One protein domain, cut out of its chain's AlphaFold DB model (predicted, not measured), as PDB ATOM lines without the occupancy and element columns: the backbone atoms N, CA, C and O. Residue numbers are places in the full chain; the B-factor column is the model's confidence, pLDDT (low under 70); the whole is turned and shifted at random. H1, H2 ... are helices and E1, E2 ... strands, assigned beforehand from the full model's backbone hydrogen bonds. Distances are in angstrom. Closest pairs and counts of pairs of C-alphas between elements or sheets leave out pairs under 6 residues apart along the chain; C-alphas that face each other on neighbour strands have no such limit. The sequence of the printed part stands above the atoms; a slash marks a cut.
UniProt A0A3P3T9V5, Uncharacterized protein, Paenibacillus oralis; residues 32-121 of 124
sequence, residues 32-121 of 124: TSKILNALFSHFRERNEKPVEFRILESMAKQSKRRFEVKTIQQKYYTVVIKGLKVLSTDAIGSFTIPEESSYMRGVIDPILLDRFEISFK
ATOM      1  N   THR A  32      31.123  -0.706  31.942       50.53
ATOM      2  CA  THR A  32      30.736  -0.205  33.273       50.53
ATOM      3  C   THR A  32      30.579   1.320  33.282       50.53
ATOM      4  O   THR A  32      29.588   1.829  33.800       50.53
ATOM      5  N   SER A  33      31.465   2.041  32.583       57.94
ATOM      6  CA  SER A  33      31.393   3.500  32.408       57.94
ATOM      7  C   SER A  33      30.092   3.938  31.726       57.94
ATOM      8  O   SER A  33      29.553   4.988  32.059       57.94
ATOM      9  N   LYS A  34      29.503   3.119  30.843       65.62
ATOM     10  CA  LYS A  34      28.272   3.497  30.127       65.62
ATOM     11  C   LYS A  34      27.025   3.536  31.018       65.62
ATOM     12  O   LYS A  34      26.179   4.403  30.828       65.62
ATOM     13  N   ILE A  35      26.902   2.623  31.983       66.62
ATOM     14  CA  ILE A  35      25.747   2.580  32.905       66.62
ATOM     15  C   ILE A  35      25.885   3.654  33.977       66.62
ATOM     16  O   ILE A  35      24.914   4.339  34.286       66.62
ATOM     17  N   LEU A  36      27.103   3.845  34.485       69.50
ATOM     18  CA  LEU A  36      27.424   4.979  35.341       69.50
ATOM     19  C   LEU A  36      27.129   6.304  34.628       69.50
ATOM     20  O   LEU A  36      26.443   7.141  35.196       69.50
ATOM     21  N   ASN A  37      27.525   6.474  33.364       74.38
ATOM     22  CA  ASN A  37      27.178   7.670  32.587       74.38
ATOM     23  C   ASN A  37      25.665   7.877  32.449       74.38
ATOM     24  O   ASN A  37      25.194   9.013  32.523       74.38
ATOM     25  N   ALA A  38      24.886   6.806  32.281       78.00
ATOM     26  CA  ALA A  38      23.427   6.904  32.270       78.00
ATOM     27  C   ALA A  38      22.874   7.395  33.624       78.00
ATOM     28  O   ALA A  38      21.967   8.222  33.649       78.00
ATOM     29  N   LEU A  39      23.457   6.957  34.745       78.62
ATOM     30  CA  LEU A  39      23.128   7.470  36.079       78.62
ATOM     31  C   LEU A  39      23.531   8.941  36.244       78.62
ATOM     32  O   LEU A  39      22.697   9.760  36.623       78.62
ATOM     33  N   PHE A  40      24.776   9.303  35.924       77.69
ATOM     34  CA  PHE A  40      25.261  10.682  36.058       77.69
ATOM     35  C   PHE A  40      24.467  11.665  35.214       77.69
ATOM     36  O   PHE A  40      24.096  12.722  35.717       77.69
ATOM     37  N   SER A  41      24.197  11.330  33.951       80.56
ATOM     38  CA  SER A  41      23.397  12.189  33.074       80.56
ATOM     39  C   SER A  41      22.004  12.433  33.655       80.56
ATOM     40  O   SER A  41      21.584  13.584  33.743       80.56
ATOM     41  N   HIS A  42      21.348  11.388  34.168       83.56
ATOM     42  CA  HIS A  42      20.020  11.504  34.765       83.56
ATOM     43  C   HIS A  42      19.977  12.408  36.007       83.56
ATOM     44  O   HIS A  42      19.046  13.192  36.173       83.56
ATOM     45  N   PHE A  43      20.970  12.317  36.895       83.12
ATOM     46  CA  PHE A  43      21.023  13.171  38.087       83.12
ATOM     47  C   PHE A  43      21.518  14.590  37.781       83.12
ATOM     48  O   PHE A  43      21.075  15.538  38.431       83.12
ATOM     49  N   ARG A  44      22.350  14.768  36.745       79.62
ATOM     50  CA  ARG A  44      22.795  16.089  36.281       79.62
ATOM     51  C   ARG A  44      21.621  16.956  35.827       79.62
ATOM     52  O   ARG A  44      21.593  18.133  36.166       79.62
ATOM     53  N   GLU A  45      20.638  16.379  35.137       76.19
ATOM     54  CA  GLU A  45      19.389  17.070  34.764       76.19
ATOM     55  C   GLU A  45      18.601  17.575  35.986       76.19
ATOM     56  O   GLU A  45      17.842  18.535  35.888       76.19
ATOM     57  N   ARG A  46      18.811  16.960  37.156       75.88
ATOM     58  CA  ARG A  46      18.162  17.299  38.431       75.88
ATOM     59  C   ARG A  46      19.025  18.181  39.344       75.88
ATOM     60  O   ARG A  46      18.652  18.386  40.493       75.88
ATOM     61  N   ASN A  47      20.168  18.687  38.865       79.81
ATOM     62  CA  ASN A  47      21.178  19.391  39.672       79.81
ATOM     63  C   ASN A  47      21.677  18.590  40.892       79.81
ATOM     64  O   ASN A  47      22.122  19.158  41.891       79.81
ATOM     65  N   GLU A  48      21.637  17.261  40.812       82.44
ATOM     66  CA  GLU A  48      22.145  16.364  41.843       82.44
ATOM     67  C   GLU A  48      23.336  15.561  41.305       82.44
ATOM     68  O   GLU A  48      23.499  15.357  40.102       82.44
ATOM     69  N   LYS A  49      24.211  15.121  42.211       82.88
ATOM     70  CA  LYS A  49      25.354  14.266  41.876       82.88
ATOM     71  C   LYS A  49      25.274  12.996  42.715       82.88
ATOM     72  O   LYS A  49      25.176  13.124  43.939       82.88
ATOM     73  N   PRO A  50      25.284  11.801  42.103       84.88
ATOM     74  CA  PRO A  50      25.379  10.568  42.862       84.88
ATOM     75  C   PRO A  50      26.766  10.504  43.513       84.88
ATOM     76  O   PRO A  50      27.748  10.931  42.911       84.88
ATOM     77  N   VAL A  51      26.821  10.017  44.751       85.31
ATOM     78  CA  VAL A  51      28.056   9.816  45.532       85.31
ATOM     79  C   VAL A  51      28.264   8.360  45.913       85.31
ATOM     80  O   VAL A  51      29.385   7.918  46.123       85.31
ATOM     81  N   GLU A  52      27.184   7.588  45.980       86.50
ATOM     82  CA  GLU A  52      27.262   6.162  46.240       86.50
ATOM     83  C   GLU A  52      26.128   5.455  45.511       86.50
ATOM     84  O   GLU A  52      25.001   5.949  45.483       86.50
ATOM     85  N   PHE A  53      26.408   4.295  44.928       88.56
ATOM     86  CA  PHE A  53      25.374   3.418  44.393       88.56
ATOM     87  C   PHE A  53      25.605   1.975  44.819       88.56
ATOM     88  O   PHE A  53      26.743   1.522  44.930       88.56
ATOM     89  N   ARG A  54      24.507   1.252  45.043       89.88
ATOM     90  CA  ARG A  54      24.482  -0.144  45.484       89.88
ATOM     91  C   ARG A  54      23.514  -0.943  44.626       89.88
ATOM     92  O   ARG A  54      22.455  -0.451  44.236       89.88
ATOM     93  N   ILE A  55      23.866  -2.189  44.342       89.31
ATOM     94  CA  ILE A  55      22.981  -3.141  43.667       89.31
ATOM     95  C   ILE A  55      23.204  -4.553  44.212       89.31
ATOM     96  O   ILE A  55      24.330  -4.948  44.516       89.31
ATOM     97  N   LEU A  56      22.117  -5.318  44.331       88.75
ATOM     98  CA  LEU A  56      22.150  -6.744  44.665       88.75
ATOM     99  C   LEU A  56      22.497  -7.582  43.434       88.75
ATOM    100  O   LEU A  56      22.098  -7.253  42.318       88.75
ATOM    101  N   GLU A  57      23.158  -8.720  43.634       83.81
ATOM    102  CA  GLU A  57      23.535  -9.624  42.540       83.81
ATOM    103  C   GLU A  57      22.318 -10.081  41.721       83.81
ATOM    104  O   GLU A  57      22.320 -10.030  40.486       83.81
ATOM    105  N   SER A  58      21.239 -10.449  42.421       87.00
ATOM    106  CA  SER A  58      19.972 -10.880  41.824       87.00
ATOM    107  C   SER A  58      19.355  -9.819  40.912       87.00
ATOM    108  O   SER A  58      18.692 -10.169  39.941       87.00
ATOM    109  N   MET A  59      19.604  -8.533  41.183       85.44
ATOM    110  CA  MET A  59      19.124  -7.402  40.385       85.44
ATOM    111  C   MET A  59      20.131  -6.979  39.307       85.44
ATOM    112  O   MET A  59      19.730  -6.506  38.245       85.44
ATOM    113  N   ALA A  60      21.432  -7.174  39.533       82.50
ATOM    114  CA  ALA A  60      22.482  -6.863  38.564       82.50
ATOM    115  C   ALA A  60      22.425  -7.778  37.330       82.50
ATOM    116  O   ALA A  60      22.648  -7.318  36.204       82.50
ATOM    117  N   LYS A  61      22.079  -9.059  37.530       83.31
ATOM    118  CA  LYS A  61      21.934 -10.059  36.454       83.31
ATOM    119  C   LYS A  61      20.644  -9.900  35.636       83.31
ATOM    120  O   LYS A  61      20.522 -10.492  34.567       83.31
ATOM    121  N   GLN A  62      19.690  -9.086  36.090       84.81
ATOM    122  CA  GLN A  62      18.433  -8.854  35.376       84.81
ATOM    123  C   GLN A  62      18.603  -7.905  34.180       84.81
ATOM    124  O   GLN A  62      19.495  -7.054  34.125       84.81
ATOM    125  N   SER A  63      17.683  -8.019  33.213       84.38
ATOM    126  CA  SER A  63      17.584  -7.080  32.082       84.38
ATOM    127  C   SER A  63      17.223  -5.661  32.543       84.38
ATOM    128  O   SER A  63      17.718  -4.676  31.992       84.38
ATOM    129  N   LYS A  64      16.372  -5.565  33.572       88.88
ATOM    130  CA  LYS A  64      16.055  -4.328  34.286       88.88
ATOM    131  C   LYS A  64      16.829  -4.340  35.598       88.88
ATOM    132  O   LYS A  64      16.536  -5.145  36.469       88.88
ATOM    133  N   ARG A  65      17.815  -3.462  35.715       88.56
ATOM    134  CA  ARG A  65      18.691  -3.363  36.881       88.56
ATOM    135  C   ARG A  65      18.164  -2.280  37.795       88.56
ATOM    136  O   ARG A  65      17.846  -1.191  37.322       88.56
ATOM    137  N   ARG A  66      18.067  -2.577  39.082       90.81
ATOM    138  CA  ARG A  66      17.617  -1.630  40.098       90.81
ATOM    139  C   ARG A  66      18.803  -1.263  40.977       90.81
ATOM    140  O   ARG A  66      19.373  -2.132  41.624       90.81
ATOM    141  N   PHE A  67      19.162   0.010  40.959       90.50
ATOM    142  CA  PHE A  67      20.231   0.583  41.761       90.50
ATOM    143  C   PHE A  67      19.621   1.398  42.889       90.50
ATOM    144  O   PHE A  67      18.668   2.140  42.662       90.50
ATOM    145  N   GLU A  68      20.195   1.306  44.077       92.31
ATOM    146  CA  GLU A  68      19.987   2.314  45.106       92.31
ATOM    147  C   GLU A  68      21.111   3.329  45.015       92.31
ATOM    148  O   GLU A  68      22.274   2.955  44.889       92.31
ATOM    149  N   VAL A  69      20.775   4.610  45.054       91.44
ATOM    150  CA  VAL A  69      21.707   5.703  44.806       91.44
ATOM    151  C   VAL A  69      21.567   6.733  45.908       91.44
ATOM    152  O   VAL A  69      20.467   7.187  46.207       91.44
ATOM    153  N   LYS A  70      22.695   7.141  46.472       90.31
ATOM    154  CA  LYS A  70      22.813   8.275  47.376       90.31
ATOM    155  C   LYS A  70      23.440   9.441  46.634       90.31
ATOM    156  O   LYS A  70      24.360   9.259  45.836       90.31
ATOM    157  N   THR A  71      22.956  10.642  46.913       88.62
ATOM    158  CA  THR A  71      23.446  11.885  46.308       88.62
ATOM    159  C   THR A  71      24.269  12.714  47.286       88.62
ATOM    160  O   THR A  71      24.233  12.489  48.497       88.62
ATOM    161  N   ILE A  72      24.988  13.715  46.769       84.88
ATOM    162  CA  ILE A  72      25.769  14.661  47.583       84.88
ATOM    163  C   ILE A  72      24.905  15.406  48.611       84.88
ATOM    164  O   ILE A  72      25.372  15.733  49.698       84.88
ATOM    165  N   GLN A  73      23.620  15.601  48.303       85.75
ATOM    166  CA  GLN A  73      22.637  16.215  49.197       85.75
ATOM    167  C   GLN A  73      22.096  15.237  50.255       85.75
ATOM    168  O   GLN A  73      21.105  15.539  50.909       85.75
ATOM    169  N   GLN A  74      22.702  14.052  50.405       86.06
ATOM    170  CA  GLN A  74      22.262  12.989  51.318       86.06
ATOM    171  C   GLN A  74      20.836  12.477  51.037       86.06
ATOM    172  O   GLN A  74      20.210  11.881  51.908       86.06
ATOM    173  N   LYS A  75      20.325  12.673  49.813       89.06
ATOM    174  CA  LYS A  75      19.057  12.081  49.360       89.06
ATOM    175  C   LYS A  75      19.294  10.703  48.765       89.06
ATOM    176  O   LYS A  75      20.312  10.493  48.096       89.06
ATOM    177  N   TYR A  76      18.327   9.815  48.957       91.94
ATOM    178  CA  TYR A  76      18.382   8.432  48.505       91.94
ATOM    179  C   TYR A  76      17.310   8.167  47.450       91.94
ATOM    180  O   TYR A  76      16.171   8.624  47.567       91.94
ATOM    181  N   TYR A  77      17.673   7.392  46.435       92.81
ATOM    182  CA  TYR A  77      16.797   7.048  45.325       92.81
ATOM    183  C   TYR A  77      16.939   5.586  44.933       92.81
ATOM    184  O   TYR A  77      18.021   5.010  45.002       92.81
ATOM    185  N   THR A  78      15.855   5.016  44.427       93.25
ATOM    186  CA  THR A  78      15.865   3.785  43.646       93.25
ATOM    187  C   THR A  78      15.793   4.144  42.169       93.25
ATOM    188  O   THR A  78      14.830   4.768  41.733       93.25
ATOM    189  N   VAL A  79      16.788   3.733  41.389       92.31
ATOM    190  CA  VAL A  79      16.861   3.980  39.946       92.31
ATOM    191  C   VAL A  79      16.762   2.662  39.194       92.31
ATOM    192  O   VAL A  79      17.565   1.751  39.400       92.31
ATOM    193  N   VAL A  80      15.795   2.557  38.286       91.56
ATOM    194  CA  VAL A  80      15.628   1.380  37.426       91.56
ATOM    195  C   VAL A  80      16.182   1.678  36.038       91.56
ATOM    196  O   VAL A  80      15.734   2.601  35.367       91.56
ATOM    197  N   ILE A  81      17.131   0.866  35.576       90.38
ATOM    198  CA  ILE A  81      17.834   1.030  34.298       90.38
ATOM    199  C   ILE A  81      17.623  -0.204  33.424       90.38
ATOM    200  O   ILE A  81      17.781  -1.336  33.878       90.38
ATOM    201  N   LYS A  82      17.317  -0.001  32.139       87.50
ATOM    202  CA  LYS A  82      17.309  -1.061  31.119       87.50
ATOM    203  C   LYS A  82      18.296  -0.697  30.013       87.50
ATOM    204  O   LYS A  82      18.068   0.242  29.250       87.50
ATOM    205  N   GLY A  83      19.403  -1.433  29.926       83.31
ATOM    206  CA  GLY A  83      20.510  -1.083  29.029       83.31
ATOM    207  C   GLY A  83      21.173   0.231  29.456       83.31
ATOM    208  O   GLY A  83      21.840   0.261  30.484       83.31
ATOM    209  N   LEU A  84      20.976   1.299  28.675       82.62
ATOM    210  CA  LEU A  84      21.489   2.655  28.945       82.62
ATOM    211  C   LEU A  84      20.383   3.673  29.264       82.62
ATOM    212  O   LEU A  84      20.659   4.859  29.392       82.62
ATOM    213  N   LYS A  85      19.126   3.228  29.359       83.81
ATOM    214  CA  LYS A  85      17.980   4.105  29.600       83.81
ATOM    215  C   LYS A  85      17.503   3.974  31.042       83.81
ATOM    216  O   LYS A  85      17.192   2.865  31.483       83.81
ATOM    217  N   VAL A  86      17.395   5.105  31.738       87.69
ATOM    218  CA  VAL A  86      16.697   5.199  33.026       87.69
ATOM    219  C   VAL A  86      15.191   5.125  32.769       87.69
ATOM    220  O   VAL A  86      14.657   5.854  31.933       87.69
ATOM    221  N   LEU A  87      14.521   4.187  33.434       89.19
ATOM    222  CA  LEU A  87      13.081   3.953  33.319       89.19
ATOM    223  C   LEU A  87      12.300   4.664  34.423       89.19
ATOM    224  O   LEU A  87      11.250   5.230  34.141       89.19
ATOM    225  N   SER A  88      12.799   4.620  35.657       90.56
ATOM    226  CA  SER A  88      12.181   5.285  36.804       90.56
ATOM    227  C   SER A  88      13.226   5.663  37.850       90.56
ATOM    228  O   SER A  88      14.290   5.039  37.924       90.56
ATOM    229  N   THR A  89      12.883   6.680  38.640       91.69
ATOM    230  CA  THR A  89      13.668   7.182  39.768       91.69
ATOM    231  C   THR A  89      12.703   7.535  40.888       91.69
ATOM    232  O   THR A  89      11.948   8.499  40.764       91.69
ATOM    233  N   ASP A  90      12.748   6.762  41.967       93.19
ATOM    234  CA  ASP A  90      11.825   6.859  43.096       93.19
ATOM    235  C   ASP A  90      12.606   7.248  44.356       93.19
ATOM    236  O   ASP A  90      13.650   6.664  44.637       93.19
ATOM    237  N   ALA A  91      12.142   8.247  45.110       90.81
ATOM    238  CA  ALA A  91      12.794   8.650  46.357       90.81
ATOM    239  C   ALA A  91      12.573   7.596  47.453       90.81
ATOM    240  O   ALA A  91      11.467   7.082  47.613       90.81
ATOM    241  N   ILE A  92      13.621   7.296  48.221       92.19
ATOM    242  CA  ILE A  92      13.579   6.367  49.361       92.19
ATOM    243  C   ILE A  92      14.147   7.048  50.614       92.19
ATOM    244  O   ILE A  92      14.857   8.046  50.518       92.19
ATOM    245  N   GLY A  93      13.823   6.524  51.799       87.56
ATOM    246  CA  GLY A  93      14.283   7.104  53.071       87.56
ATOM    247  C   GLY A  93      15.749   6.804  53.400       87.56
ATOM    248  O   GLY A  93      16.440   7.639  53.977       87.56
ATOM    249  N   SER A  94      16.234   5.625  53.014       90.81
ATOM    250  CA  SER A  94      17.606   5.162  53.240       90.81
ATOM    251  C   SER A  94      17.937   4.025  52.278       90.81
ATOM    252  O   SER A  94      17.044   3.491  51.621       90.81
ATOM    253  N   PHE A  95      19.207   3.616  52.225       88.06
ATOM    254  CA  PHE A  95      19.571   2.351  51.585       88.06
ATOM    255  C   PHE A  95      18.825   1.185  52.243       88.06
ATOM    256  O   PHE A  95      18.814   1.080  53.472       88.06
ATOM    257  N   THR A  96      18.219   0.317  51.434       87.81
ATOM    258  CA  THR A  96      17.662  -0.959  51.903       87.81
ATOM    259  C   THR A  96      18.661  -2.095  51.725       87.81
ATOM    260  O   THR A  96      18.567  -3.100  52.423       87.81
ATOM    261  N   ILE A  97      19.655  -1.920  50.843       84.81
ATOM    262  CA  ILE A  97      20.734  -2.878  50.608       84.81
ATOM    263  C   ILE A  97      21.878  -2.620  51.610       84.81
ATOM    264  O   ILE A  97      22.547  -1.575  51.528       84.81
ATOM    265  N   PRO A  98      22.160  -3.568  52.529       83.69
ATOM    266  CA  PRO A  98      23.321  -3.490  53.410       83.69
ATOM    267  C   PRO A  98      24.622  -3.478  52.604       83.69
ATOM    268  O   PRO A  98      24.710  -4.119  51.555       83.69
ATOM    269  N   GLU A  99      25.657  -2.793  53.104       80.38
ATOM    270  CA  GLU A  99      26.967  -2.747  52.430       80.38
ATOM    271  C   GLU A  99      27.525  -4.150  52.183       80.38
ATOM    272  O   GLU A  99      27.961  -4.466  51.078       80.38
ATOM    273  N   GLU A 100      27.422  -5.021  53.181       77.69
ATOM    274  CA  GLU A 100      27.962  -6.380  53.147       77.69
ATOM    275  C   GLU A 100      27.266  -7.283  52.123       77.69
ATOM    276  O   GLU A 100      27.877  -8.217  51.593       77.69
ATOM    277  N   SER A 101      25.993  -7.002  51.837       79.88
ATOM    278  CA  SER A 101      25.163  -7.738  50.881       79.88
ATOM    279  C   SER A 101      25.192  -7.129  49.477       79.88
ATOM    280  O   SER A 101      24.608  -7.697  48.553       79.88
ATOM    281  N   SER A 102      25.841  -5.975  49.299       80.12
ATOM    282  CA  SER A 102      25.952  -5.326  47.996       80.12
ATOM    283  C   SER A 102      26.911  -6.102  47.087       80.12
ATOM    284  O   SER A 102      28.032  -6.435  47.460       80.12
ATOM    285  N   TYR A 103      26.446  -6.428  45.881       79.06
ATOM    286  CA  TYR A 103      27.261  -7.115  44.878       79.06
ATOM    287  C   TYR A 103      28.229  -6.147  44.203       79.06
ATOM    288  O   TYR A 103      29.412  -6.428  44.017       79.06
ATOM    289  N   MET A 104      27.699  -4.981  43.850       79.25
ATOM    290  CA  MET A 104      28.466  -3.879  43.307       79.25
ATOM    291  C   MET A 104      28.131  -2.644  44.122       79.25
ATOM    292  O   MET A 104      26.958  -2.278  44.278       79.25
ATOM    293  N   ARG A 105      29.193  -2.010  44.607       83.75
ATOM    294  CA  ARG A 105      29.157  -0.726  45.278       83.75
ATOM    295  C   ARG A 105      30.123   0.190  44.551       83.75
ATOM    296  O   ARG A 105      31.286  -0.146  44.363       83.75
ATOM    297  N   GLY A 106      29.644   1.343  44.117       80.44
ATOM    298  CA  GLY A 106      30.545   2.410  43.706       80.44
ATOM    299  C   GLY A 106      30.444   3.553  44.684       80.44
ATOM    300  O   GLY A 106      29.338   4.008  44.973       80.44
ATOM    301  N   VAL A 107      31.594   3.989  45.180       78.50
ATOM    302  CA  VAL A 107      31.742   5.176  46.011       78.50
ATOM    303  C   VAL A 107      32.508   6.208  45.197       78.50
ATOM    304  O   VAL A 107      33.478   5.908  44.501       78.50
ATOM    305  N   ILE A 108      32.007   7.429  45.236       70.38
ATOM    306  CA  ILE A 108      32.529   8.564  44.495       70.38
ATOM    307  C   ILE A 108      32.981   9.537  45.558       70.38
ATOM    308  O   ILE A 108      32.162   9.973  46.374       70.38
ATOM    309  N   ASP A 109      34.272   9.848  45.566       61.09
ATOM    310  CA  ASP A 109      34.799  10.806  46.522       61.09
ATOM    311  C   ASP A 109      34.138  12.178  46.262       61.09
ATOM    312  O   ASP A 109      34.241  12.717  45.154       61.09
ATOM    313  N   PRO A 110      33.422  12.758  47.243       58.66
ATOM    314  CA  PRO A 110      32.779  14.057  47.073       58.66
ATOM    315  C   PRO A 110      33.784  15.208  46.886       58.66
ATOM    316  O   PRO A 110      33.392  16.257  46.374       58.66
ATOM    317  N   ILE A 111      35.051  15.027  47.280       57.75
ATOM    318  CA  ILE A 111      36.147  15.999  47.135       57.75
ATOM    319  C   ILE A 111      36.826  15.839  45.766       57.75
ATOM    320  O   ILE A 111      37.179  16.829  45.126       57.75
ATOM    321  N   LEU A 112      36.963  14.597  45.290       55.19
ATOM    322  CA  LEU A 112      37.570  14.236  44.006       55.19
ATOM    323  C   LEU A 112      36.538  13.544  43.108       55.19
ATOM    324  O   LEU A 112      36.615  12.344  42.863       55.19
ATOM    325  N   LEU A 113      35.597  14.324  42.562       54.09
ATOM    326  CA  LEU A 113      34.514  13.834  41.688       54.09
ATOM    327  C   LEU A 113      34.992  13.094  40.421       54.09
ATOM    328  O   LEU A 113      34.185  12.440  39.761       54.09
ATOM    329  N   ASP A 114      36.279  13.199  40.088       51.19
ATOM    330  CA  ASP A 114      36.911  12.526  38.950       51.19
ATOM    331  C   ASP A 114      37.479  11.137  39.304       51.19
ATOM    332  O   ASP A 114      37.891  10.393  38.410       51.19
ATOM    333  N   ARG A 115      37.502  10.753  40.592       52.53
ATOM    334  CA  ARG A 115      37.946   9.428  41.049       52.53
ATOM    335  C   ARG A 115      36.753   8.583  41.493       52.53
ATOM    336  O   ARG A 115      36.074   8.875  42.473       52.53
ATOM    337  N   PHE A 116      36.525   7.508  40.744       57.31
ATOM    338  CA  PHE A 116      35.494   6.507  40.999       57.31
ATOM    339  C   PHE A 116      36.127   5.260  41.609       57.31
ATOM    340  O   PHE A 116      36.883   4.569  40.925       57.31
ATOM    341  N   GLU A 117      35.789   4.936  42.856       59.62
ATOM    342  CA  GLU A 117      36.131   3.644  43.447       59.62
ATOM    343  C   GLU A 117      34.949   2.696  43.264       59.62
ATOM    344  O   GLU A 117      33.896   2.838  43.886       59.62
ATOM    345  N   ILE A 118      35.101   1.731  42.358       57.22
ATOM    346  CA  ILE A 118      34.119   0.662  42.179       57.22
ATOM    347  C   ILE A 118      34.664  -0.575  42.874       57.22
ATOM    348  O   ILE A 118      35.651  -1.153  42.421       57.22
ATOM    349  N   SER A 119      34.001  -0.998  43.945       60.84
ATOM    350  CA  SER A 119      34.250  -2.289  44.566       60.84
ATOM    351  C   SER A 119      33.254  -3.313  44.030       60.84
ATOM    352  O   SER A 119      32.029  -3.158  44.084       60.84
ATOM    353  N   PHE A 120      33.807  -4.376  43.458       55.69
ATOM    354  CA  PHE A 120      33.077  -5.591  43.140       55.69
ATOM    355  C   PHE A 120      33.379  -6.589  44.241       55.69
ATOM    356  O   PHE A 120      34.545  -6.805  44.570       55.69
ATOM    357  N   LYS A 121      32.347  -7.209  44.807       53.03
ATOM    358  CA  LYS A 121      32.571  -8.360  45.673       53.03
ATOM    359  C   LYS A 121      32.832  -9.563  44.765       53.03
ATOM    360  O   LYS A 121      31.917 -10.024  44.082       53.03
TER     361      LYS A 121
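Overview. This is residues 32 to 121 of the 124 residues of an uncharacterized protein of Paenibacillus oralis (UniProt A0A3P3T9V5). A twisted sheet of six strands curls round one helix, H1, while the very short helix H2 is on the opposite face. The long link of residues 93 to 103 crosses back over the face away from H1, from edge strand E4 to E5. The printed part has 90 residues, with two named helices and six named strands in the order H1 E1 H2 E2 E3 E4 E5 E6; the sheet runs E4 E3 E2 E1 E5 E6, antiparallel throughout, and the class is mixed, helices and strands. The whole is compact and rounded, with a radius of gyration of the C-alphas of 11.9 A and spans of 31 by 27 by 26 A.

Arrangement. H1, residues 32 to 44, is on the sheet, and each O i to N i+4 pair inside it is within hydrogen-bond range. It touches E1, residues 50 to 55, where the closest C-alphas, of Phe 40 and Pro 50, are 6.8 A apart. H2, residues 57 to 60, too short for such a pair, touches E2, residues 64 to 71, with the closest C-alphas, of Met 59 and Arg 65, 5.4 A apart. E2 is antiparallel to E1 at 144 degrees, with N 68 and O 54 2.9 A apart. E2 and E3, residues 76 to 82, form a hairpin at 151 degrees, with N 67 and O 79 2.8 A apart. E3 and E4, residues 85 to 92, form another at 159 degrees, with N 80 and O 88 2.9 A apart. E2, E3 and E4 make a meander, each strand the antiparallel neighbour of the one before. H1 touches E4 too, the closest C-alphas, of Ala 38 and Lys 85, being 6.7 A apart. On the other side of E1, E5, residues 104 to 108, is antiparallel to it at 174 degrees, with N 106 and O 53 3.0 A apart. E5 and E6, residues 116 to 120, form a hairpin at 163 degrees, with N 107 and O 117 2.9 A apart. The edge strands E4 and E6 are apart.

Along the chain. H1 begins at C-alpha 32, (30.736, -0.205, 33.273), and is 18.4 A long. E1 measures 13.9 A, E2 21.5 A, E3 19.8 A and E4 20.4 A, the last ending at C-alpha 92, (13.579, 6.367, 49.361). E5 measures 13.1 A; E6 measures 12.5 A and ends at C-alpha 120, (33.077, -5.591, 43.140).

Size, cuts and confidence. The C-alphas farthest apart, of Ser 63 and Ile 111, are 33.2 A apart. The printed part has no cut. The link from E4 to E5 is long, with 11 residues. Mean pLDDT of the printed part is 79.8, with residues 32 to 36 and 109 to 121 under 70.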